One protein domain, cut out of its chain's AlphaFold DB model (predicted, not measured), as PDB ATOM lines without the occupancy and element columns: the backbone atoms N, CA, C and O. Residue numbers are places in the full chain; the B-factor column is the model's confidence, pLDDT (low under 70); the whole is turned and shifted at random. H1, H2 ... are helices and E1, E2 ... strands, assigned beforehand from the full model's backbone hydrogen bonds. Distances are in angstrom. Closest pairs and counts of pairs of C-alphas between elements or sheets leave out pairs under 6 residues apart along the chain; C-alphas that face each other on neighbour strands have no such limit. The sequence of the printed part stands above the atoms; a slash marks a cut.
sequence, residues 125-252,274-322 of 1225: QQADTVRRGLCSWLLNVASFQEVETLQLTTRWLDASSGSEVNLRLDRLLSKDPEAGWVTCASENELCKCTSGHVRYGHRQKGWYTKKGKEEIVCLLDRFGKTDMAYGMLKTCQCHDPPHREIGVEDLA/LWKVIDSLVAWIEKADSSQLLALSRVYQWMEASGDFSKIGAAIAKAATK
ATOM      1  N   GLN A 125     174.656 144.288 191.811       79.56
ATOM      2  CA  GLN A 125     175.174 144.827 190.549       79.56
ATOM      3  C   GLN A 125     176.141 145.992 190.809       79.56
ATOM      4  O   GLN A 125     177.175 146.116 190.138       79.56
ATOM      5  N   GLN A 126     175.841 146.801 191.825       79.44
ATOM      6  CA  GLN A 126     176.732 147.827 192.347       79.44
ATOM      7  C   GLN A 126     178.039 147.224 192.874       79.44
ATOM      8  O   GLN A 126     179.121 147.607 192.427       79.44
ATOM      9  N   ALA A 127     177.952 146.222 193.751       77.12
ATOM     10  CA  ALA A 127     179.102 145.527 194.321       77.12
ATOM     11  C   ALA A 127     179.984 144.862 193.248       77.12
ATOM     12  O   ALA A 127     181.209 144.955 193.311       77.12
ATOM     13  N   ASP A 128     179.385 144.232 192.235       79.56
ATOM     14  CA  ASP A 128     180.116 143.614 191.122       79.56
ATOM     15  C   ASP A 128     180.853 144.641 190.241       79.56
ATOM     16  O   ASP A 128     181.974 144.409 189.781       79.56
ATOM     17  N   THR A 129     180.270 145.824 190.060       76.75
ATOM     18  CA  THR A 129     180.901 146.912 189.302       76.75
ATOM     19  C   THR A 129     182.017 147.589 190.097       76.75
ATOM     20  O   THR A 129     183.098 147.793 189.546       76.75
ATOM     21  N   VAL A 130     181.828 147.833 191.401       74.75
ATOM     22  CA  VAL A 130     182.896 148.299 192.310       74.75
ATOM     23  C   VAL A 130     184.053 147.295 192.342       74.75
ATOM     24  O   VAL A 130     185.209 147.695 192.225       74.75
ATOM     25  N   ARG A 131     183.761 145.990 192.418       85.81
ATOM     26  CA  ARG A 131     184.757 144.909 192.359       85.81
ATOM     27  C   ARG A 131     185.557 144.942 191.055       85.81
ATOM     28  O   ARG A 131     186.783 144.973 191.108       85.81
ATOM     29  N   ARG A 132     184.892 144.990 189.891       79.50
ATOM     30  CA  ARG A 132     185.577 145.126 188.590       79.50
ATOM     31  C   ARG A 132     186.409 146.404 188.504       79.50
ATOM     32  O   ARG A 132     187.529 146.345 188.008       79.50
ATOM     33  N   GLY A 133     185.884 147.529 188.991       75.69
ATOM     34  CA  GLY A 133     186.585 148.812 188.990       75.69
ATOM     35  C   GLY A 133     187.845 148.793 189.846       75.69
ATOM     36  O   GLY A 133     188.921 149.085 189.334       75.69
ATOM     37  N   LEU A 134     187.744 148.354 191.104       78.38
ATOM     38  CA  LEU A 134     188.888 148.232 192.012       78.38
ATOM     39  C   LEU A 134     189.927 147.229 191.502       78.38
ATOM     40  O   LEU A 134     191.115 147.541 191.531       78.38
ATOM     41  N   CYS A 135     189.517 146.061 190.991       80.00
ATOM     42  CA  CYS A 135     190.451 145.097 190.398       80.00
ATOM     43  C   CYS A 135     191.127 145.658 189.137       80.00
ATOM     44  O   CYS A 135     192.339 145.525 188.992       80.00
ATOM     45  N   SER A 136     190.378 146.316 188.244       73.06
ATOM     46  CA  SER A 136     190.940 146.948 187.045       73.06
ATOM     47  C   SER A 136     191.921 148.059 187.412       73.06
ATOM     48  O   SER A 136     193.043 148.068 186.914       73.06
ATOM     49  N   TRP A 137     191.557 148.959 188.325       82.12
ATOM     50  CA  TRP A 137     192.440 150.029 188.784       82.12
ATOM     51  C   TRP A 137     193.690 149.476 189.490       82.12
ATOM     52  O   TRP A 137     194.794 149.891 189.145       82.12
ATOM     53  N   LEU A 138     193.574 148.470 190.365       79.12
ATOM     54  CA  LEU A 138     194.730 147.784 190.965       79.12
ATOM     55  C   LEU A 138     195.682 147.195 189.917       79.12
ATOM     56  O   LEU A 138     196.900 147.368 189.995       79.12
ATOM     57  N   LEU A 139     195.125 146.504 188.924       71.81
ATOM     58  CA  LEU A 139     195.901 145.848 187.879       71.81
ATOM     59  C   LEU A 139     196.502 146.848 186.881       71.81
ATOM     60  O   LEU A 139     197.617 146.610 186.419       71.81
ATOM     61  N   ASN A 140     195.821 147.963 186.586       59.94
ATOM     62  CA  ASN A 140     196.108 148.833 185.434       59.94
ATOM     63  C   ASN A 140     196.541 150.272 185.770       59.94
ATOM     64  O   ASN A 140     197.125 150.932 184.910       59.94
ATOM     65  N   VAL A 141     196.318 150.774 186.989       64.50
ATOM     66  CA  VAL A 141     196.531 152.195 187.335       64.50
ATOM     67  C   VAL A 141     197.276 152.394 188.660       64.50
ATOM     68  O   VAL A 141     198.190 153.212 188.686       64.50
ATOM     69  N   ALA A 142     196.965 151.617 189.701       70.31
ATOM     70  CA  ALA A 142     197.428 151.859 191.069       70.31
ATOM     71  C   ALA A 142     198.959 152.005 191.213       70.31
ATOM     72  O   ALA A 142     199.759 151.210 190.695       70.31
ATOM     73  N   SER A 143     199.342 153.037 191.958       71.19
ATOM     74  CA  SER A 143     200.673 153.290 192.505       71.19
ATOM     75  C   SER A 143     201.019 152.309 193.630       71.19
ATOM     76  O   SER A 143     200.162 151.614 194.182       71.19
ATOM     77  N   PHE A 144     202.294 152.262 194.014       67.94
ATOM     78  CA  PHE A 144     202.748 151.444 195.138       67.94
ATOM     79  C   PHE A 144     202.093 151.863 196.465       67.94
ATOM     80  O   PHE A 144     201.664 151.002 197.231       67.94
ATOM     81  N   GLN A 145     201.972 153.172 196.720       70.44
ATOM     82  CA  GLN A 145     201.367 153.697 197.952       70.44
ATOM     83  C   GLN A 145     199.873 153.369 198.051       70.44
ATOM     84  O   GLN A 145     199.380 153.070 199.139       70.44
ATOM     85  N   GLU A 146     199.156 153.368 196.926       80.38
ATOM     86  CA  GLU A 146     197.763 152.924 196.873       80.38
ATOM     87  C   GLU A 146     197.659 151.418 197.169       80.38
ATOM     88  O   GLU A 146     196.873 151.024 198.027       80.38
ATOM     89  N   VAL A 147     198.506 150.576 196.560       80.88
ATOM     90  CA  VAL A 147     198.562 149.125 196.844       80.88
ATOM     91  C   VAL A 147     198.870 148.840 198.324       80.88
ATOM     92  O   VAL A 147     198.212 147.998 198.936       80.88
ATOM     93  N   GLU A 148     199.829 149.551 198.923       78.38
ATOM     94  CA  GLU A 148     200.175 149.436 200.347       78.38
ATOM     95  C   GLU A 148     199.009 149.867 201.253       78.38
ATOM     96  O   GLU A 148     198.635 149.147 202.184       78.38
ATOM     97  N   THR A 149     198.377 151.000 200.942       82.56
ATOM     98  CA  THR A 149     197.239 151.536 201.703       82.56
ATOM     99  C   THR A 149     196.031 150.601 201.641       82.56
ATOM    100  O   THR A 149     195.390 150.347 202.666       82.56
ATOM    101  N   LEU A 150     195.752 149.999 200.482       85.75
ATOM    102  CA  LEU A 150     194.744 148.944 200.358       85.75
ATOM    103  C   LEU A 150     195.129 147.708 201.165       85.75
ATOM    104  O   LEU A 150     194.270 147.167 201.847       85.75
ATOM    105  N   GLN A 151     196.394 147.272 201.151       85.12
ATOM    106  CA  GLN A 151     196.835 146.112 201.934       85.12
ATOM    107  C   GLN A 151     196.697 146.333 203.447       85.12
ATOM    108  O   GLN A 151     196.372 145.404 204.186       85.12
ATOM    109  N   LEU A 152     196.911 147.559 203.922       82.25
ATOM    110  CA  LEU A 152     196.623 147.943 205.304       82.25
ATOM    111  C   LEU A 152     195.110 147.974 205.576       82.25
ATOM    112  O   LEU A 152     194.670 147.542 206.642       82.25
ATOM    113  N   THR A 153     194.313 148.424 204.603       85.94
ATOM    114  CA  THR A 153     192.847 148.490 204.703       85.94
ATOM    115  C   THR A 153     192.194 147.106 204.692       85.94
ATOM    116  O   THR A 153     191.323 146.853 205.518       85.94
ATOM    117  N   THR A 154     192.624 146.175 203.835       88.44
ATOM    118  CA  THR A 154     192.095 144.799 203.815       88.44
ATOM    119  C   THR A 154     192.432 144.062 205.105       88.44
ATOM    120  O   THR A 154     191.540 143.493 205.719       88.44
ATOM    121  N   ARG A 155     193.664 144.193 205.623       85.19
ATOM    122  CA  ARG A 155     194.034 143.662 206.952       85.19
ATOM    123  C   ARG A 155     193.197 144.250 208.092       85.19
ATOM    124  O   ARG A 155     192.977 143.571 209.091       85.19
ATOM    125  N   TRP A 156     192.753 145.501 207.972       89.00
ATOM    126  CA  TRP A 156     191.838 146.112 208.937       89.00
ATOM    127  C   TRP A 156     190.417 145.548 208.798       89.00
ATOM    128  O   TRP A 156     189.807 145.201 209.804       89.00
ATOM    129  N   LEU A 157     189.927 145.379 207.567       86.69
ATOM    130  CA  LEU A 157     188.629 144.771 207.239       86.69
ATOM    131  C   LEU A 157     188.551 143.257 207.518       86.69
ATOM    132  O   LEU A 157     187.453 142.731 207.667       86.69
ATOM    133  N   ASP A 158     189.691 142.570 207.619       87.06
ATOM    134  CA  ASP A 158     189.795 141.188 208.109       87.06
ATOM    135  C   ASP A 158     189.762 141.113 209.650       87.06
ATOM    136  O   ASP A 158     189.422 140.078 210.224       87.06
ATOM    137  N   ALA A 159     190.129 142.202 210.336       86.31
ATOM    138  CA  ALA A 159     190.262 142.280 211.794       86.31
ATOM    139  C   ALA A 159     189.140 143.079 212.486       86.31
ATOM    140  O   ALA A 159     189.168 143.271 213.703       86.31
ATOM    141  N   SER A 160     188.175 143.601 211.734       88.62
ATOM    142  CA  SER A 160     187.077 144.451 212.215       88.62
ATOM    143  C   SER A 160     185.880 144.318 211.278       88.62
ATOM    144  O   SER A 160     186.054 144.010 210.101       88.62
ATOM    145  N   SER A 161     184.659 144.576 211.753       87.44
ATOM    146  CA  SER A 161     183.506 144.584 210.844       87.44
ATOM    147  C   SER A 161     183.612 145.743 209.848       87.44
ATOM    148  O   SER A 161     184.049 146.841 210.206       87.44
ATOM    149  N   GLY A 162     183.127 145.548 208.617       80.94
ATOM    150  CA  GLY A 162     183.046 146.628 207.627       80.94
ATOM    151  C   GLY A 162     182.293 147.856 208.155       80.94
ATOM    152  O   GLY A 162     182.662 148.988 207.853       80.94
ATOM    153  N   SER A 163     181.297 147.664 209.027       79.12
ATOM    154  CA  SER A 163     180.585 148.751 209.713       79.12
ATOM    155  C   SER A 163     181.454 149.551 210.696       79.12
ATOM    156  O   SER A 163     181.362 150.779 210.712       79.12
ATOM    157  N   GLU A 164     182.328 148.908 211.481       84.81
ATOM    158  CA  GLU A 164     183.256 149.616 212.374       84.81
ATOM    159  C   GLU A 164     184.307 150.388 211.569       84.81
ATOM    160  O   GLU A 164     184.598 151.547 211.885       84.81
ATOM    161  N   VAL A 165     184.839 149.770 210.508       82.75
ATOM    162  CA  VAL A 165     185.805 150.405 209.606       82.75
ATOM    163  C   VAL A 165     185.190 151.640 208.946       82.75
ATOM    164  O   VAL A 165     185.772 152.716 209.055       82.75
ATOM    165  N   ASN A 166     183.986 151.540 208.373       81.25
ATOM    166  CA  ASN A 166     183.274 152.683 207.785       81.25
ATOM    167  C   ASN A 166     183.028 153.810 208.806       81.25
ATOM    168  O   ASN A 166     183.439 154.944 208.573       81.25
ATOM    169  N   LEU A 167     182.487 153.509 209.997       84.88
ATOM    170  CA  LEU A 167     182.262 154.506 211.061       84.88
ATOM    171  C   LEU A 167     183.564 155.181 211.547       84.88
ATOM    172  O   LEU A 167     183.556 156.259 212.160       84.88
ATOM    173  N   ARG A 168     184.707 154.518 211.357       86.06
ATOM    174  CA  ARG A 168     186.023 155.040 211.719       86.06
ATOM    175  C   ARG A 168     186.666 155.827 210.584       86.06
ATOM    176  O   ARG A 168     187.274 156.851 210.882       86.06
ATOM    177  N   LEU A 169     186.479 155.409 209.334       81.00
ATOM    178  CA  LEU A 169     186.821 156.179 208.138       81.00
ATOM    179  C   LEU A 169     186.054 157.500 208.108       81.00
ATOM    180  O   LEU A 169     186.685 158.538 207.976       81.00
ATOM    181  N   ASP A 170     184.752 157.504 208.390       81.69
ATOM    182  CA  ASP A 170     183.945 158.734 208.441       81.69
ATOM    183  C   ASP A 170     184.467 159.719 209.502       81.69
ATOM    184  O   ASP A 170     184.474 160.934 209.298       81.69
ATOM    185  N   ARG A 171     185.006 159.203 210.617       84.62
ATOM    186  CA  ARG A 171     185.684 159.988 211.669       84.62
ATOM    187  C   ARG A 171     187.131 160.391 211.353       84.62
ATOM    188  O   ARG A 171     187.688 161.197 212.101       84.62
ATOM    189  N   LEU A 172     187.749 159.823 210.320       81.25
ATOM    190  CA  LEU A 172     189.046 160.253 209.789       81.25
ATOM    191  C   LEU A 172     188.842 161.296 208.683       81.25
ATOM    192  O   LEU A 172     189.418 162.375 208.774       81.25
ATOM    193  N   LEU A 173     187.945 161.013 207.734       79.75
ATOM    194  CA  LEU A 173     187.492 161.904 206.666       79.75
ATOM    195  C   LEU A 173     187.016 163.248 207.225       79.75
ATOM    196  O   LEU A 173     187.576 164.281 206.890       79.75
ATOM    197  N   SER A 174     186.073 163.244 208.174       79.44
ATOM    198  CA  SER A 174     185.572 164.478 208.812       79.44
ATOM    199  C   SER A 174     186.612 165.270 209.620       79.44
ATOM    200  O   SER A 174     186.318 166.376 210.072       79.44
ATOM    201  N   LYS A 175     187.818 164.726 209.833       81.56
ATOM    202  CA  LYS A 175     188.935 165.403 210.514       81.56
ATOM    203  C   LYS A 175     190.049 165.842 209.579       81.56
ATOM    204  O   LYS A 175     190.924 166.587 210.019       81.56
ATOM    205  N   ASP A 176     190.054 165.369 208.341       77.94
ATOM    206  CA  ASP A 176     191.029 165.791 207.353       77.94
ATOM    207  C   ASP A 176     190.468 166.993 206.571       77.94
ATOM    208  O   ASP A 176     189.539 166.810 205.789       77.94
ATOM    209  N   PRO A 177     191.011 168.217 206.731       78.50
ATOM    210  CA  PRO A 177     190.541 169.383 205.979       78.50
ATOM    211  C   PRO A 177     190.784 169.275 204.464       78.50
ATOM    212  O   PRO A 177     190.233 170.077 203.711       78.50
ATOM    213  N   GLU A 178     191.592 168.305 204.018       78.69
ATOM    214  CA  GLU A 178     191.801 167.981 202.605       78.69
ATOM    215  C   GLU A 178     190.786 166.944 202.078       78.69
ATOM    216  O   GLU A 178     190.647 166.799 200.867       78.69
ATOM    217  N   ALA A 179     190.060 166.223 202.943       73.81
ATOM    218  CA  ALA A 179     189.052 165.260 202.500       73.81
ATOM    219  C   ALA A 179     187.814 165.969 201.928       73.81
ATOM    220  O   ALA A 179     187.375 167.000 202.432       73.81
ATOM    221  N   GLY A 180     187.250 165.398 200.862       79.38
ATOM    222  CA  GLY A 180     186.141 165.995 200.111       79.38
ATOM    223  C   GLY A 180     186.568 167.042 199.076       79.38
ATOM    224  O   GLY A 180     185.728 167.475 198.297       79.38
ATOM    225  N   TRP A 181     187.843 167.439 199.005       87.12
ATOM    226  CA  TRP A 181     188.348 168.286 197.918       87.12
ATOM    227  C   TRP A 181     188.836 167.430 196.748       87.12
ATOM    228  O   TRP A 181     189.772 166.665 196.909       87.12
ATOM    229  N   VAL A 182     188.241 167.583 195.567       82.25
ATOM    230  CA  VAL A 182     188.591 166.842 194.344       82.25
ATOM    231  C   VAL A 182     189.125 167.810 193.293       82.25
ATOM    232  O   VAL A 182     188.511 168.846 193.031       82.25
ATOM    233  N   THR A 183     190.267 167.501 192.679       84.38
ATOM    234  CA  THR A 183     190.852 168.333 191.614       84.38
ATOM    235  C   THR A 183     189.924 168.397 190.401       84.38
ATOM    236  O   THR A 183     189.581 167.372 189.825       84.38
ATOM    237  N   CYS A 184     189.524 169.610 190.016       90.25
ATOM    238  CA  CYS A 184     188.534 169.848 188.956       90.25
ATOM    239  C   CYS A 184     189.106 170.547 187.714       90.25
ATOM    240  O   CYS A 184     188.457 170.534 186.672       90.25
ATOM    241  N   ALA A 185     190.266 171.204 187.833       89.31
ATOM    242  CA  ALA A 185     190.911 171.959 186.757       89.31
ATOM    243  C   ALA A 185     192.331 172.401 187.158       89.31
ATOM    244  O   ALA A 185     192.609 172.649 188.334       89.31
ATOM    245  N   SER A 186     193.214 172.554 186.178       90.12
ATOM    246  CA  SER A 186     194.546 173.154 186.314       90.12
ATOM    247  C   SER A 186     194.482 174.685 186.235       90.12
ATOM    248  O   SER A 186     193.458 175.269 185.881       90.12
ATOM    249  N   GLU A 187     195.581 175.369 186.550       88.88
ATOM    250  CA  GLU A 187     195.736 176.809 186.307       88.88
ATOM    251  C   GLU A 187     195.403 177.186 184.846       88.88
ATOM    252  O   GLU A 187     195.908 176.586 183.898       88.88
ATOM    253  N   ASN A 188     194.554 178.208 184.683       87.44
ATOM    254  CA  ASN A 188     193.891 178.670 183.450       87.44
ATOM    255  C   ASN A 188     192.707 177.830 182.918       87.44
ATOM    256  O   ASN A 188     192.055 178.268 181.970       87.44
ATOM    257  N   GLU A 189     192.362 176.688 183.518       91.62
ATOM    258  CA  GLU A 189     191.214 175.864 183.093       91.62
ATOM    259  C   GLU A 189     189.905 176.236 183.828       91.62
ATOM    260  O   GLU A 189     189.893 177.050 184.755       91.62
ATOM    261  N   LEU A 190     188.768 175.672 183.401       93.69
ATOM    262  CA  LEU A 190     187.448 175.905 184.006       93.69
ATOM    263  C   LEU A 190     187.082 174.772 184.977       93.69
ATOM    264  O   LEU A 190     186.719 173.681 184.543       93.69
ATOM    265  N   CYS A 191     187.092 175.049 186.280       93.44
ATOM    266  CA  CYS A 191     186.544 174.141 187.286       93.44
ATOM    267  C   CYS A 191     185.013 174.197 187.267       93.44
ATOM    268  O   CYS A 191     184.433 175.275 187.437       93.44
ATOM    269  N   LYS A 192     184.362 173.036 187.139       93.12
ATOM    270  CA  LYS A 192     182.933 172.867 187.437       93.12
ATOM    271  C   LYS A 192     182.784 172.210 188.805       93.12
ATOM    272  O   LYS A 192     183.377 171.166 189.053       93.12
ATOM    273  N   CYS A 193     182.026 172.836 189.696       91.94
ATOM    274  CA  CYS A 193     181.900 172.449 191.092       91.94
ATOM    275  C   CYS A 193     180.476 172.663 191.605       91.94
ATOM    276  O   CYS A 193     180.106 173.764 192.009       91.94
ATOM    277  N   THR A 194     179.679 171.597 191.637       86.62
ATOM    278  CA  THR A 194     178.253 171.631 192.015       86.62
ATOM    279  C   THR A 194     177.990 172.090 193.449       86.62
ATOM    280  O   THR A 194     176.899 172.561 193.745       86.62
ATOM    281  N   SER A 195     178.971 172.007 194.354       90.56
ATOM    282  CA  SER A 195     178.837 172.555 195.710       90.56
ATOM    283  C   SER A 195     179.029 174.075 195.781       90.56
ATOM    284  O   SER A 195     178.721 174.687 196.806       90.56
ATOM    285  N   GLY A 196     179.589 174.690 194.732       92.81
ATOM    286  CA  GLY A 196     180.012 176.091 194.710       92.81
ATOM    287  C   GLY A 196     181.197 176.412 195.632       92.81
ATOM    288  O   GLY A 196     181.518 177.584 195.821       92.81
ATOM    289  N   HIS A 197     181.844 175.419 196.252       94.19
ATOM    290  CA  HIS A 197     183.011 175.609 197.123       94.19
ATOM    291  C   HIS A 197     184.263 175.163 196.372       94.19
ATOM    292  O   HIS A 197     184.509 173.969 196.235       94.19
ATOM    293  N   VAL A 198     185.066 176.111 195.893       94.44
ATOM    294  CA  VAL A 198     186.299 175.827 195.141       94.44
ATOM    295  C   VAL A 198     187.490 176.434 195.863       94.44
ATOM    296  O   VAL A 198     187.402 177.548 196.380       94.44
ATOM    297  N   ARG A 199     188.623 175.733 195.882       94.69
ATOM    298  CA  ARG A 199     189.900 176.267 196.358       94.69
ATOM    299  C   ARG A 199     190.948 176.246 195.257       94.69
ATOM    300  O   ARG A 199     190.979 175.305 194.474       94.69
ATOM    301  N   TYR A 200     191.791 177.272 195.203       95.38
ATOM    302  CA  TYR A 200     192.845 177.436 194.199       95.38
ATOM    303  C   TYR A 200     194.201 177.625 194.866       95.38
ATOM    304  O   TYR A 200     194.311 178.403 195.811       95.38
ATOM    305  N   GLY A 201     195.231 176.927 194.399       93.69
ATOM    306  CA  GLY A 201     196.561 177.018 194.998       93.69
ATOM    307  C   GLY A 201     197.437 175.812 194.700       93.69
ATOM    308  O   GLY A 201     197.302 175.170 193.659       93.69
ATOM    309  N   HIS A 202     198.355 175.522 195.621       89.06
ATOM    310  CA  HIS A 202     199.255 174.377 195.537       89.06
ATOM    311  C   HIS A 202     199.463 173.786 196.934       89.06
ATOM    312  O   HIS A 202     199.858 174.497 197.859       89.06
ATOM    313  N   ARG A 203     199.274 172.468 197.075       79.62
ATOM    314  CA  ARG A 203     199.249 171.729 198.354       79.62
ATOM    315  C   ARG A 203     200.382 172.078 199.336       79.62
ATOM    316  O   ARG A 203     200.138 172.197 200.528       79.62
ATOM    317  N   GLN A 204     201.608 172.306 198.853       73.69
ATOM    318  CA  GLN A 204     202.766 172.656 199.704       73.69
ATOM    319  C   GLN A 204     202.839 174.132 200.152       73.69
ATOM    320  O   GLN A 204     203.693 174.488 200.965       73.69
ATOM    321  N   LYS A 205     202.019 175.014 199.574       86.00
ATOM    322  CA  LYS A 205     202.048 176.472 199.789       86.00
ATOM    323  C   LYS A 205     200.730 177.033 200.327       86.00
ATOM    324  O   LYS A 205     200.715 178.146 200.843       86.00
ATOM    325  N   GLY A 206     199.659 176.246 200.257       90.56
ATOM    326  CA  GLY A 206     198.328 176.579 200.748       90.56
ATOM    327  C   GLY A 206     197.305 176.713 199.623       90.56
ATOM    328  O   GLY A 206     197.613 176.537 198.441       90.56
ATOM    329  N   TRP A 207     196.080 177.044 200.026       93.50
ATOM    330  CA  TRP A 207     194.915 177.153 199.155       93.50
ATOM    331  C   TRP A 207     194.110 178.425 199.463       93.50
ATOM    332  O   TRP A 207     193.861 178.732 200.629       93.50
ATOM    333  N   TYR A 208     193.664 179.141 198.431       94.19
ATOM    334  CA  TYR A 208     192.636 180.176 198.532       94.19
ATOM    335  C   TYR A 208     191.262 179.553 198.318       94.19
ATOM    336  O   TYR A 208     190.904 179.218 197.190       94.19
ATOM    337  N   THR A 209     190.480 179.415 199.385       94.12
ATOM    338  CA  THR A 209     189.116 178.876 199.317       94.12
ATOM    339  C   THR A 209     188.095 179.975 199.040       94.12
ATOM    340  O   THR A 209     188.103 181.023 199.686       94.12
ATOM    341  N   LYS A 210     187.173 179.719 198.110       93.69
ATOM    342  CA  LYS A 210     186.092 180.623 197.723       93.69
ATOM    343  C   LYS A 210     184.768 179.873 197.610       93.69
ATOM    344  O   LYS A 210     184.686 178.809 197.003       93.69
ATOM    345  N   LYS A 211     183.714 180.470 198.167       92.69
ATOM    346  CA  LYS A 211     182.324 180.045 197.976       92.69
ATOM    347  C   LYS A 211     181.693 180.925 196.894       92.69
ATOM    348  O   LYS A 211     181.828 182.146 196.954       92.69
ATOM    349  N   GLY A 212     181.074 180.330 195.880       78.25
ATOM    350  CA  GLY A 212     180.656 181.032 194.670       78.25
ATOM    351  C   GLY A 212     179.854 180.167 193.694       78.25
ATOM    352  O   GLY A 212     179.126 179.269 194.101       78.25
ATOM    353  N   LYS A 213     179.955 180.502 192.403       79.25
ATOM    354  CA  LYS A 213     179.204 179.860 191.313       79.25
ATOM    355  C   LYS A 213     179.672 178.424 191.065       79.25
ATOM    356  O   LYS A 213     180.823 178.095 191.331       79.25
ATOM    357  N   GLU A 214     178.795 177.630 190.456       88.00
ATOM    358  CA  GLU A 214     179.072 176.249 190.038       88.00
ATOM    359  C   GLU A 214     180.169 176.126 188.967       88.00
ATOM    360  O   GLU A 214     180.674 175.036 188.731       88.00
ATOM    361  N   GLU A 215     180.569 177.228 188.329       92.94
ATOM    362  CA  GLU A 215     181.688 177.266 187.388       92.94
ATOM    363  C   GLU A 215     182.631 178.429 187.728       92.94
ATOM    364  O   GLU A 215     182.194 179.571 187.922       92.94
ATOM    365  N   ILE A 216     183.937 178.153 187.790       93.94
ATOM    366  CA  ILE A 216     184.976 179.150 188.067       93.94
ATOM    367  C   ILE A 216     186.256 178.848 187.285       93.94
ATOM    368  O   ILE A 216     186.744 177.722 187.261       93.94
ATOM    369  N   VAL A 217     186.816 179.872 186.636       93.88
ATOM    370  CA  VAL A 217     188.107 179.751 185.943       93.88
ATOM    371  C   VAL A 217     189.236 179.820 186.967       93.88
ATOM    372  O   VAL A 217     189.250 180.711 187.822       93.88
ATOM    373  N   CYS A 218     190.188 178.902 186.860       94.69
ATOM    374  CA  CYS A 218     191.316 178.698 187.764       94.69
ATOM    375  C   CYS A 218     192.436 179.700 187.506       94.69
ATOM    376  O   CYS A 218     193.533 179.355 187.082       94.69
ATOM    377  N   LEU A 219     192.111 180.971 187.723       93.75
ATOM    378  CA  LEU A 219     192.995 182.110 187.535       93.75
ATOM    379  C   LEU A 219     193.234 182.797 188.870       93.75
ATOM    380  O   LEU A 219     192.304 182.964 189.665       93.75
ATOM    381  N   LEU A 220     194.454 183.291 189.059       92.50
ATOM    382  CA  LEU A 220     194.847 184.059 190.236       92.50
ATOM    383  C   LEU A 220     193.851 185.197 190.533       92.50
ATOM    384  O   LEU A 220     193.308 185.291 191.632       92.50
ATOM    385  N   ASP A 221     193.471 185.956 189.506       92.69
ATOM    386  CA  ASP A 221     192.502 187.059 189.560       92.69
ATOM    387  C   ASP A 221     191.124 186.680 190.134       92.69
ATOM    388  O   ASP A 221     190.381 187.544 190.607       92.69
ATOM    389  N   ARG A 222     190.745 185.394 190.095       93.94
ATOM    390  CA  ARG A 222     189.467 184.897 190.632       93.94
ATOM    391  C   ARG A 222     189.540 184.517 192.108       93.94
ATOM    392  O   ARG A 222     188.494 184.545 192.764       93.94
ATOM    393  N   PHE A 223     190.731 184.225 192.629       91.94
ATOM    394  CA  PHE A 223     190.961 183.731 193.992       91.94
ATOM    395  C   PHE A 223     191.787 184.684 194.878       91.94
ATOM    396  O   PHE A 223     191.757 184.550 196.097       91.94
ATOM    397  N   GLY A 224     192.431 185.694 194.290       80.44
ATOM    398  CA  GLY A 224     193.164 186.762 194.971       80.44
ATOM    399  C   GLY A 224     194.438 187.115 194.202       80.44
ATOM    400  O   GLY A 224     195.160 186.222 193.786       80.44
ATOM    401  N   LYS A 225     194.751 188.408 194.034       83.69
ATOM    402  CA  LYS A 225     195.872 188.893 193.187       83.69
ATOM    403  C   LYS A 225     197.290 188.483 193.650       83.69
ATOM    404  O   LYS A 225     198.266 188.887 193.026       83.69
ATOM    405  N   THR A 226     197.425 187.729 194.738       90.12
ATOM    406  CA  THR A 226     198.713 187.351 195.337       90.12
ATOM    407  C   THR A 226     199.014 185.892 195.029       90.12
ATOM    408  O   THR A 226     198.321 185.013 195.531       90.12
ATOM    409  N   ASP A 227     200.051 185.607 194.235       88.50
ATOM    410  CA  ASP A 227     200.437 184.221 193.946       88.50
ATOM    411  C   ASP A 227     201.029 183.548 195.194       88.50
ATOM    412  O   ASP A 227     202.193 183.746 195.549       88.50
ATOM    413  N   MET A 228     200.213 182.731 195.862       85.88
ATOM    414  CA  MET A 228     200.630 181.974 197.042       85.88
ATOM    415  C   MET A 228     201.676 180.895 196.733       85.88
ATOM    416  O   MET A 228     202.385 180.454 197.635       85.88
ATOM    417  N   ALA A 229     201.787 180.474 195.472       86.62
ATOM    418  CA  ALA A 229     202.651 179.396 195.018       86.62
ATOM    419  C   ALA A 229     203.486 179.839 193.807       86.62
ATOM    420  O   ALA A 229     203.513 179.174 192.771       86.62
ATOM    421  N   TYR A 230     204.168 180.980 193.948       82.44
ATOM    422  CA  TYR A 230     205.010 181.555 192.898       82.44
ATOM    423  C   TYR A 230     206.019 180.542 192.338       82.44
ATOM    424  O   TYR A 230     206.766 179.911 193.089       82.44
ATOM    425  N   GLY A 231     206.030 180.392 191.010       73.25
ATOM    426  CA  GLY A 231     206.869 179.419 190.301       73.25
ATOM    427  C   GLY A 231     206.388 177.962 190.376       73.25
ATOM    428  O   GLY A 231     207.108 177.074 189.931       73.25
ATOM    429  N   MET A 232     205.197 177.694 190.925       72.50
ATOM    430  CA  MET A 232     204.580 176.364 190.969       72.50
ATOM    431  C   MET A 232     203.245 176.375 190.212       72.50
ATOM    432  O   MET A 232     202.477 177.338 190.319       72.50
ATOM    433  N   LEU A 233     202.965 175.294 189.476       78.75
ATOM    434  CA  LEU A 233     201.679 175.086 188.805       78.75
ATOM    435  C   LEU A 233     200.570 174.976 189.856       78.75
ATOM    436  O   LEU A 233     200.646 174.134 190.754       78.75
ATOM    437  N   LYS A 234     199.548 175.822 189.745       93.25
ATOM    438  CA  LYS A 234     198.393 175.796 190.649       93.25
ATOM    439  C   LYS A 234     197.256 174.955 190.064       93.25
ATOM    440  O   LYS A 234     197.202 174.682 188.868       93.25
ATOM    441  N   THR A 235     196.344 174.522 190.927       92.81
ATOM    442  CA  THR A 235     195.137 173.766 190.550       92.81
ATOM    443  C   THR A 235     193.921 174.319 191.282       92.81
ATOM    444  O   THR A 235     194.058 174.921 192.350       92.81
ATOM    445  N   CYS A 236     192.733 174.123 190.714       94.31
ATOM    446  CA  CYS A 236     191.478 174.205 191.449       94.31
ATOM    447  C   CYS A 236     191.069 172.834 191.978       94.31
ATOM    448  O   CYS A 236     191.151 171.827 191.270       94.31
ATOM    449  N   GLN A 237     190.481 172.829 193.169       93.81
ATOM    450  CA  GLN A 237     189.760 171.684 193.705       93.81
ATOM    451  C   GLN A 237     188.354 172.094 194.145       93.81
ATOM    452  O   GLN A 237     188.181 173.141 194.769       93.81
ATOM    453  N   CYS A 238     187.363 171.270 193.825       92.56
ATOM    454  CA  CYS A 238     185.979 171.399 194.264       92.56
ATOM    455  C   CYS A 238     185.771 170.630 195.570       92.56
ATOM    456  O   CYS A 238     186.194 169.483 195.661       92.56
ATOM    457  N   HIS A 239     185.100 171.214 196.559       90.38
ATOM    458  CA  HIS A 239     184.679 170.486 197.755       90.38
ATOM    459  C   HIS A 239     183.361 169.756 197.476       90.38
ATOM    460  O   HIS A 239     182.289 170.333 197.682       90.38
ATOM    461  N   ASP A 240     183.427 168.515 196.997       78.75
ATOM    462  CA  ASP A 240     182.279 167.605 196.928       78.75
ATOM    463  C   ASP A 240     182.327 166.698 198.176       78.75
ATOM    464  O   ASP A 240     183.122 165.755 198.232       78.75
ATOM    465  N   PRO A 241     181.574 167.013 199.252       58.31
ATOM    466  CA  PRO A 241     181.594 166.189 200.453       58.31
ATOM    467  C   PRO A 241     181.054 164.784 200.123       58.31
ATOM    468  O   PRO A 241     180.124 164.672 199.321       58.31
ATOM    469  N   PRO A 242     181.537 163.713 200.784       49.69
ATOM    470  CA  PRO A 242     181.216 162.311 200.453       49.69
ATOM    471  C   PRO A 242     179.761 161.874 200.757       49.69
ATOM    472  O   PRO A 242     179.484 160.698 200.973       49.69
ATOM    473  N   HIS A 243     178.824 162.825 200.797       43.28
ATOM    474  CA  HIS A 243     177.377 162.620 200.845       43.28
ATOM    475  C   HIS A 243     176.719 162.605 199.465       43.28
ATOM    476  O   HIS A 243     175.541 162.268 199.365       43.28
ATOM    477  N   ARG A 244     177.456 162.933 198.399       40.75
ATOM    478  CA  ARG A 244     177.047 162.495 197.072       40.75
ATOM    479  C   ARG A 244     177.213 160.980 197.036       40.75
ATOM    480  O   ARG A 244     178.324 160.479 197.205       40.75
ATOM    481  N   GLU A 245     176.114 160.255 196.842       43.31
ATOM    482  CA  GLU A 245     176.189 158.875 196.373       43.31
ATOM    483  C   GLU A 245     176.931 158.920 195.038       43.31
ATOM    484  O   GLU A 245     176.360 159.303 194.018       43.31
ATOM    485  N   ILE A 246     178.235 158.626 195.066       43.16
ATOM    486  CA  ILE A 246     179.018 158.441 193.849       43.16
ATOM    487  C   ILE A 246     178.374 157.254 193.159       43.16
ATOM    488  O   ILE A 246     178.404 156.127 193.671       43.16
ATOM    489  N   GLY A 247     177.715 157.546 192.040       43.56
ATOM    490  CA  GLY A 247     177.004 156.544 191.285       43.56
ATOM    491  C   GLY A 247     178.005 155.469 190.907       43.56
ATOM    492  O   GLY A 247     179.143 155.751 190.533       43.56
ATOM    493  N   VAL A 248     177.586 154.210 190.957       42.09
ATOM    494  CA  VAL A 248     178.410 153.118 190.420       42.09
ATOM    495  C   VAL A 248     178.770 153.347 188.942       42.09
ATOM    496  O   VAL A 248     179.772 152.834 188.450       42.09
ATOM    497  N   GLU A 249     177.997 154.198 188.273       42.72
ATOM    498  CA  GLU A 249     178.230 154.792 186.962       42.72
ATOM    499  C   GLU A 249     179.545 155.595 186.857       42.72
ATOM    500  O   GLU A 249     180.215 155.485 185.833       42.72
ATOM    501  N   ASP A 250     179.994 156.321 187.887       48.22
ATOM    502  CA  ASP A 250     181.263 157.076 187.856       48.22
ATOM    503  C   ASP A 250     182.473 156.123 187.867       48.22
ATOM    504  O   ASP A 250     183.374 156.216 187.027       48.22
ATOM    505  N   LEU A 251     182.433 155.111 188.745       44.44
ATOM    506  CA  LEU A 251     183.402 154.006 188.759       44.44
ATOM    507  C   LEU A 251     183.343 153.169 187.470       44.44
ATOM    508  O   LEU A 251     184.374 152.677 187.020       44.44
ATOM    509  N   ALA A 252     182.173 153.026 186.841       41.50
ATOM    510  CA  ALA A 252     182.040 152.367 185.540       41.50
ATOM    511  C   ALA A 252     182.581 153.223 184.378       41.50
ATOM    512  O   ALA A 252     183.109 152.679 183.407       41.50
ATOM    513  N   LEU A 274     205.839 142.600 195.029       60.47
ATOM    514  CA  LEU A 274     204.689 143.475 194.779       60.47
ATOM    515  C   LEU A 274     203.560 142.789 193.996       60.47
ATOM    516  O   LEU A 274     202.401 142.894 194.384       60.47
ATOM    517  N   TRP A 275     203.874 142.040 192.934       68.00
ATOM    518  CA  TRP A 275     202.842 141.371 192.132       68.00
ATOM    519  C   TRP A 275     202.081 140.310 192.925       68.00
ATOM    520  O   TRP A 275     200.864 140.237 192.815       68.00
ATOM    521  N   LYS A 276     202.749 139.589 193.837       73.88
ATOM    522  CA  LYS A 276     202.065 138.676 194.769       73.88
ATOM    523  C   LYS A 276     201.130 139.415 195.730       73.88
ATOM    524  O   LYS A 276     200.115 138.849 196.126       73.88
ATOM    525  N   VAL A 277     201.456 140.653 196.119       75.19
ATOM    526  CA  VAL A 277     200.569 141.502 196.936       75.19
ATOM    527  C   VAL A 277     199.350 141.938 196.123       75.19
ATOM    528  O   VAL A 277     198.236 141.795 196.616       75.19
ATOM    529  N   ILE A 278     199.540 142.381 194.876       75.44
ATOM    530  CA  ILE A 278     198.444 142.764 193.969       75.44
ATOM    531  C   ILE A 278     197.531 141.564 193.674       75.44
ATOM    532  O   ILE A 278     196.325 141.673 193.872       75.44
ATOM    533  N   ASP A 279     198.081 140.402 193.310       80.06
ATOM    534  CA  ASP A 279     197.310 139.168 193.087       80.06
ATOM    535  C   ASP A 279     196.522 138.757 194.349       80.06
ATOM    536  O   ASP A 279     195.364 138.345 194.265       80.06
ATOM    537  N   SER A 280     197.123 138.910 195.538       83.00
ATOM    538  CA  SER A 280     196.451 138.629 196.818       83.00
ATOM    539  C   SER A 280     195.326 139.623 197.121       83.00
ATOM    540  O   SER A 280     194.300 139.222 197.665       83.00
ATOM    541  N   LEU A 281     195.496 140.902 196.769       83.31
ATOM    542  CA  LEU A 281     194.473 141.941 196.915       83.31
ATOM    543  C   LEU A 281     193.308 141.733 195.948       83.31
ATOM    544  O   LEU A 281     192.160 141.807 196.372       83.31
ATOM    545  N   VAL A 282     193.583 141.406 194.684       84.50
ATOM    546  CA  VAL A 282     192.554 141.060 193.691       84.50
ATOM    547  C   VAL A 282     191.743 139.853 194.176       84.50
ATOM    548  O   VAL A 282     190.523 139.940 194.286       84.50
ATOM    549  N   ALA A 283     192.410 138.776 194.606       86.62
ATOM    550  CA  ALA A 283     191.751 137.583 195.145       86.62
ATOM    551  C   ALA A 283     191.000 137.810 196.479       86.62
ATOM    552  O   ALA A 283     190.190 136.963 196.876       86.62
ATOM    553  N   TRP A 284     191.280 138.911 197.187       93.50
ATOM    554  CA  TRP A 284     190.529 139.369 198.362       93.50
ATOM    555  C   TRP A 284     189.291 140.170 197.936       93.50
ATOM    556  O   TRP A 284     188.185 139.857 198.362       93.50
ATOM    557  N   ILE A 285     189.446 141.135 197.024       89.00
ATOM    558  CA  ILE A 285     188.366 141.990 196.490       89.00
ATOM    559  C   ILE A 285     187.309 141.165 195.738       89.00
ATOM    560  O   ILE A 285     186.110 141.439 195.829       89.00
ATOM    561  N   GLU A 286     187.718 140.087 195.070       87.94
ATOM    562  CA  GLU A 286     186.804 139.104 194.479       87.94
ATOM    563  C   GLU A 286     185.883 138.426 195.506       87.94
ATOM    564  O   GLU A 286     184.761 138.052 195.167       87.94
ATOM    565  N   LYS A 287     186.324 138.300 196.763       91.25
ATOM    566  CA  LYS A 287     185.597 137.630 197.857       91.25
ATOM    567  C   LYS A 287     184.951 138.593 198.852       91.25
ATOM    568  O   LYS A 287     184.146 138.147 199.665       91.25
ATOM    569  N   ALA A 288     185.303 139.875 198.792       88.69
ATOM    570  CA  ALA A 288     184.831 140.897 199.712       88.69
ATOM    571  C   ALA A 288     183.308 141.095 199.630       88.69
ATOM    572  O   ALA A 288     182.727 141.096 198.534       88.69
ATOM    573  N   ASP A 289     182.678 141.286 200.792       90.94
ATOM    574  CA  ASP A 289     181.249 141.596 200.904       90.94
ATOM    575  C   ASP A 289     180.930 143.072 200.582       90.94
ATOM    576  O   ASP A 289     181.826 143.911 200.462       90.94
ATOM    577  N   SER A 290     179.644 143.418 200.438       84.00
ATOM    578  CA  SER A 290     179.213 144.787 200.102       84.00
ATOM    579  C   SER A 290     179.682 145.852 201.107       84.00
ATOM    580  O   SER A 290     179.923 146.989 200.708       84.00
ATOM    581  N   SER A 291     179.835 145.516 202.393       81.88
ATOM    582  CA  SER A 291     180.293 146.455 203.430       81.88
ATOM    583  C   SER A 291     181.809 146.674 203.384       81.88
ATOM    584  O   SER A 291     182.284 147.795 203.590       81.88
ATOM    585  N   GLN A 292     182.558 145.620 203.056       88.56
ATOM    586  CA  GLN A 292     183.999 145.652 202.825       88.56
ATOM    587  C   GLN A 292     184.349 146.404 201.533       88.56
ATOM    588  O   GLN A 292     185.250 147.244 201.537       88.56
ATOM    589  N   LEU A 293     183.606 146.164 200.448       85.69
ATOM    590  CA  LEU A 293     183.761 146.888 199.184       85.69
ATOM    591  C   LEU A 293     183.441 148.380 199.334       85.69
ATOM    592  O   LEU A 293     184.189 149.199 198.808       85.69
ATOM    593  N   LEU A 294     182.403 148.741 200.098       82.38
ATOM    594  CA  LEU A 294     182.078 150.142 200.395       82.38
ATOM    595  C   LEU A 294     183.179 150.840 201.216       82.38
ATOM    596  O   LEU A 294     183.513 151.996 200.957       82.38
ATOM    597  N   ALA A 295     183.785 150.137 202.180       84.56
ATOM    598  CA  ALA A 295     184.919 150.675 202.933       84.56
ATOM    599  C   ALA A 295     186.148 150.895 202.033       84.56
ATOM    600  O   ALA A 295     186.786 151.946 202.113       84.56
ATOM    601  N   LEU A 296     186.457 149.944 201.141       85.38
ATOM    602  CA  LEU A 296     187.534 150.101 200.158       85.38
ATOM    603  C   LEU A 296     187.262 151.238 199.167       85.38
ATOM    604  O   LEU A 296     188.178 152.007 198.888       85.38
ATOM    605  N   SER A 297     186.033 151.387 198.658       82.19
ATOM    606  CA  SER A 297     185.707 152.472 197.726       82.19
ATOM    607  C   SER A 297     185.819 153.845 198.394       82.19
ATOM    608  O   SER A 297     186.337 154.767 197.773       82.19
ATOM    609  N   ARG A 298     185.435 153.976 199.673       81.31
ATOM    610  CA  ARG A 298     185.651 155.208 200.457       81.31
ATOM    611  C   ARG A 298     187.132 155.513 200.685       81.31
ATOM    612  O   ARG A 298     187.528 156.673 200.602       81.31
ATOM    613  N   VAL A 299     187.965 154.500 200.946       82.69
ATOM    614  CA  VAL A 299     189.427 154.686 201.046       82.69
ATOM    615  C   VAL A 299     190.022 155.109 199.704       82.69
ATOM    616  O   VAL A 299     190.817 156.043 199.675       82.69
ATOM    617  N   TYR A 300     189.603 154.487 198.599       80.62
ATOM    618  CA  TYR A 300     190.002 154.888 197.249       80.62
ATOM    619  C   TYR A 300     189.628 156.349 196.945       80.62
ATOM    620  O   TYR A 300     190.496 157.142 196.592       80.62
ATOM    621  N   GLN A 301     188.375 156.740 197.189       77.56
ATOM    622  CA  GLN A 301     187.898 158.116 196.998       77.56
ATOM    623  C   GLN A 301     188.663 159.124 197.869       77.56
ATOM    624  O   GLN A 301     188.969 160.225 197.417       77.56
ATOM    625  N   TRP A 302     189.019 158.761 199.109       80.31
ATOM    626  CA  TRP A 302     189.850 159.614 199.968       80.31
ATOM    627  C   TRP A 302     191.254 159.805 199.390       80.31
ATOM    628  O   TRP A 302     191.758 160.928 199.377       80.31
ATOM    629  N   MET A 303     191.867 158.718 198.909       78.81
ATOM    630  CA  MET A 303     193.184 158.727 198.271       78.81
ATOM    631  C   MET A 303     193.200 159.633 197.034       78.81
ATOM    632  O   MET A 303     194.040 160.528 196.951       78.81
ATOM    633  N   GLU A 304     192.226 159.462 196.138       72.38
ATOM    634  CA  GLU A 304     192.063 160.250 194.911       72.38
ATOM    635  C   GLU A 304     191.810 161.743 195.193       72.38
ATOM    636  O   GLU A 304     192.458 162.604 194.597       72.38
ATOM    637  N   ALA A 305     190.925 162.065 196.143       66.00
ATOM    638  CA  ALA A 305     190.620 163.445 196.529       66.00
ATOM    639  C   ALA A 305     191.830 164.155 197.174       66.00
ATOM    640  O   ALA A 305     192.239 165.244 196.772       66.00
ATOM    641  N   SER A 306     192.440 163.519 198.176       70.31
ATOM    642  CA  SER A 306     193.510 164.130 198.968       70.31
ATOM    643  C   SER A 306     194.821 164.283 198.190       70.31
ATOM    644  O   SER A 306     195.570 165.240 198.409       70.31
ATOM    645  N   GLY A 307     195.157 163.301 197.344       64.62
ATOM    646  CA  GLY A 307     196.490 163.151 196.753       64.62
ATOM    647  C   GLY A 307     197.617 162.927 197.778       64.62
ATOM    648  O   GLY A 307     198.788 162.884 197.406       64.62
ATOM    649  N   ASP A 308     197.302 162.810 199.075       68.06
ATOM    650  CA  ASP A 308     198.245 162.535 200.165       68.06
ATOM    651  C   ASP A 308     198.146 161.076 200.625       68.06
ATOM    652  O   ASP A 308     197.775 160.766 201.763       68.06
ATOM    653  N   PHE A 309     198.483 160.162 199.715       70.25
ATOM    654  CA  PHE A 309     198.476 158.721 199.972       70.25
ATOM    655  C   PHE A 309     199.324 158.354 201.200       70.25
ATOM    656  O   PHE A 309     198.927 157.496 201.981       70.25
ATOM    657  N   SER A 310     200.437 159.058 201.441       60.69
ATOM    658  CA  SER A 310     201.273 158.921 202.643       60.69
ATOM    659  C   SER A 310     200.517 159.196 203.948       60.69
ATOM    660  O   SER A 310     200.529 158.375 204.867       60.69
ATOM    661  N   LYS A 311     199.826 160.336 204.049       73.25
ATOM    662  CA  LYS A 311     199.054 160.727 205.237       73.25
ATOM    663  C   LYS A 311     197.846 159.816 205.451       73.25
ATOM    664  O   LYS A 311     197.540 159.473 206.595       73.25
ATOM    665  N   ILE A 312     197.188 159.403 204.369       76.56
ATOM    666  CA  ILE A 312     196.054 158.471 204.401       76.56
ATOM    667  C   ILE A 312     196.517 157.084 204.841       76.56
ATOM    668  O   ILE A 312     195.977 156.540 205.804       76.56
ATOM    669  N   GLY A 313     197.569 156.555 204.214       70.75
ATOM    670  CA  GLY A 313     198.219 155.303 204.586       70.75
ATOM    671  C   GLY A 313     198.644 155.298 206.052       70.75
ATOM    672  O   GLY A 313     198.328 154.354 206.769       70.75
ATOM    673  N   ALA A 314     199.238 156.384 206.558       69.00
ATOM    674  CA  ALA A 314     199.589 156.526 207.973       69.00
ATOM    675  C   ALA A 314     198.361 156.586 208.908       69.00
ATOM    676  O   ALA A 314     198.366 155.987 209.991       69.00
ATOM    677  N   ALA A 315     197.287 157.280 208.515       75.56
ATOM    678  CA  ALA A 315     196.045 157.350 209.286       75.56
ATOM    679  C   ALA A 315     195.337 155.985 209.362       75.56
ATOM    680  O   ALA A 315     194.904 155.568 210.442       75.56
ATOM    681  N   ILE A 316     195.285 155.267 208.237       78.75
ATOM    682  CA  ILE A 316     194.750 153.910 208.123       78.75
ATOM    683  C   ILE A 316     195.638 152.927 208.886       78.75
ATOM    684  O   ILE A 316     195.117 152.194 209.717       78.75
ATOM    685  N   ALA A 317     196.965 152.966 208.729       70.81
ATOM    686  CA  ALA A 317     197.905 152.141 209.491       70.81
ATOM    687  C   ALA A 317     197.707 152.306 211.003       70.81
ATOM    688  O   ALA A 317     197.663 151.320 211.739       70.81
ATOM    689  N   LYS A 318     197.522 153.542 211.483       79.19
ATOM    690  CA  LYS A 318     197.259 153.839 212.898       79.19
ATOM    691  C   LYS A 318     195.901 153.308 213.373       79.19
ATOM    692  O   LYS A 318     195.799 152.834 214.508       79.19
ATOM    693  N   ALA A 319     194.864 153.371 212.535       77.75
ATOM    694  CA  ALA A 319     193.545 152.816 212.840       77.75
ATOM    695  C   ALA A 319     193.557 151.276 212.839       77.75
ATOM    696  O   ALA A 319     193.166 150.669 213.837       77.75
ATOM    697  N   ALA A 320     194.098 150.674 211.780       77.88
ATOM    698  CA  ALA A 320     194.297 149.241 211.598       77.88
ATOM    699  C   ALA A 320     195.131 148.638 212.734       77.88
ATOM    700  O   ALA A 320     194.720 147.659 213.343       77.88
ATOM    701  N   THR A 321     196.256 149.264 213.096       72.81
ATOM    702  CA  THR A 321     197.098 148.823 214.219       72.81
ATOM    703  C   THR A 321     196.315 148.842 215.531       72.81
ATOM    704  O   THR A 321     196.375 147.881 216.291       72.81
ATOM    705  N   LYS A 322     195.520 149.889 215.800       79.94
ATOM    706  CA  LYS A 322     194.692 149.927 217.015       79.94
ATOM    707  C   LYS A 322     193.635 148.813 217.041       79.94
ATOM    708  O   LYS A 322     193.364 148.292 218.120       79.94
TER     709      LYS A 322
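Overview. This is residues 125 to 252 and 274 to 322 of the 1225 residues of the protein "Hypothetical protein" of Symbiodinium natans (UniProt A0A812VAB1). Two lobes stand end to end: a larger helical lobe, with H7 in its middle, H1, H2 and H3 packed round it and H8 packed on H2, and a smaller lobe built on a strongly twisted sheet of E1, E6, E3 and E4. H6 packs on H1 and H2, while the end of H7 meets strand E1; the short pair E2 and E5 and the small helix H4 complete the smaller lobe. The printed part has 177 residues, with eight named helices and six named strands in the order H1 H2 H3 E1 E2 E3 E4 E5 H4 E6 H5 H6 H7 H8, and the class is mixed. The larger sheet runs E1 E6 E3 E4, antiparallel throughout. The whole is compact, with a radius of gyration of the C-alphas of 17.4 A, yet elongated in outline, spanning 51 by 31 by 30 A.

Arrangement. H1, residues 125 to 140, touches H6, residues 274 to 285, at a shallow tilt of 3 degrees, opposite ways; the closest C-alphas, of Cys 135 and Val 282, are 5.6 A apart. Residues 126 to 133 of H1 alone touch H5, residues 248 to 252, closest at C-alphas 126 and 248, 5.9 A. H2, residues 144 to 158, H7, residues 290 to 306, and H8, residues 309 to 322, form an up-and-down bundle, each running against the one before it. C-alphas 156 and 320, the closest of H2 and H8, are 4.8 A apart. H7 is the hub, touching four helices, among them H3, residues 162 to 173, at a shallow tilt of 16 degrees, closest at C-alphas 162 and 292, 5.0 A. H7 only grazes the sheet of E1, residues 181 to 186, E6, 235 to 239, E3, 197 to 202, and E4, 206 to 211. N 182 and O 238 are 2.8 A apart, N 199 and O 237 2.9 A, and N 200 and O 208, in the hairpin E3 and E4, 2.9 A, within hydrogen-bond range. E2, residues 190 to 192, is antiparallel to E5, 215 to 217, with N 191 and O 216 at 2.9 A. H4, residues 220 to 223, only grazes the larger sheet. Every O i to N i+4 pair is within range in H1, H2, H5, H6, H7 and H8; H3 has 7 of 8, and H4 is too short for one.

Along the chain. H1 begins at C-alpha 125 (175.174, 144.827, 190.549) and is 21.9 A long; H2 is 21.0 A, H7 24.1 A and H8 19.5 A, ending at C-alpha 322 (194.692, 149.927, 217.015).

Size, cuts and confidence. C-alphas 225 and 287, the two farthest apart, are 52.5 A apart. Residues 253 to 273 are not printed; the gap is 26.0 A. The link H4 to E6 is long. Mean pLDDT of the printed part is 80.2; residues 241 to 252 are among those under 70.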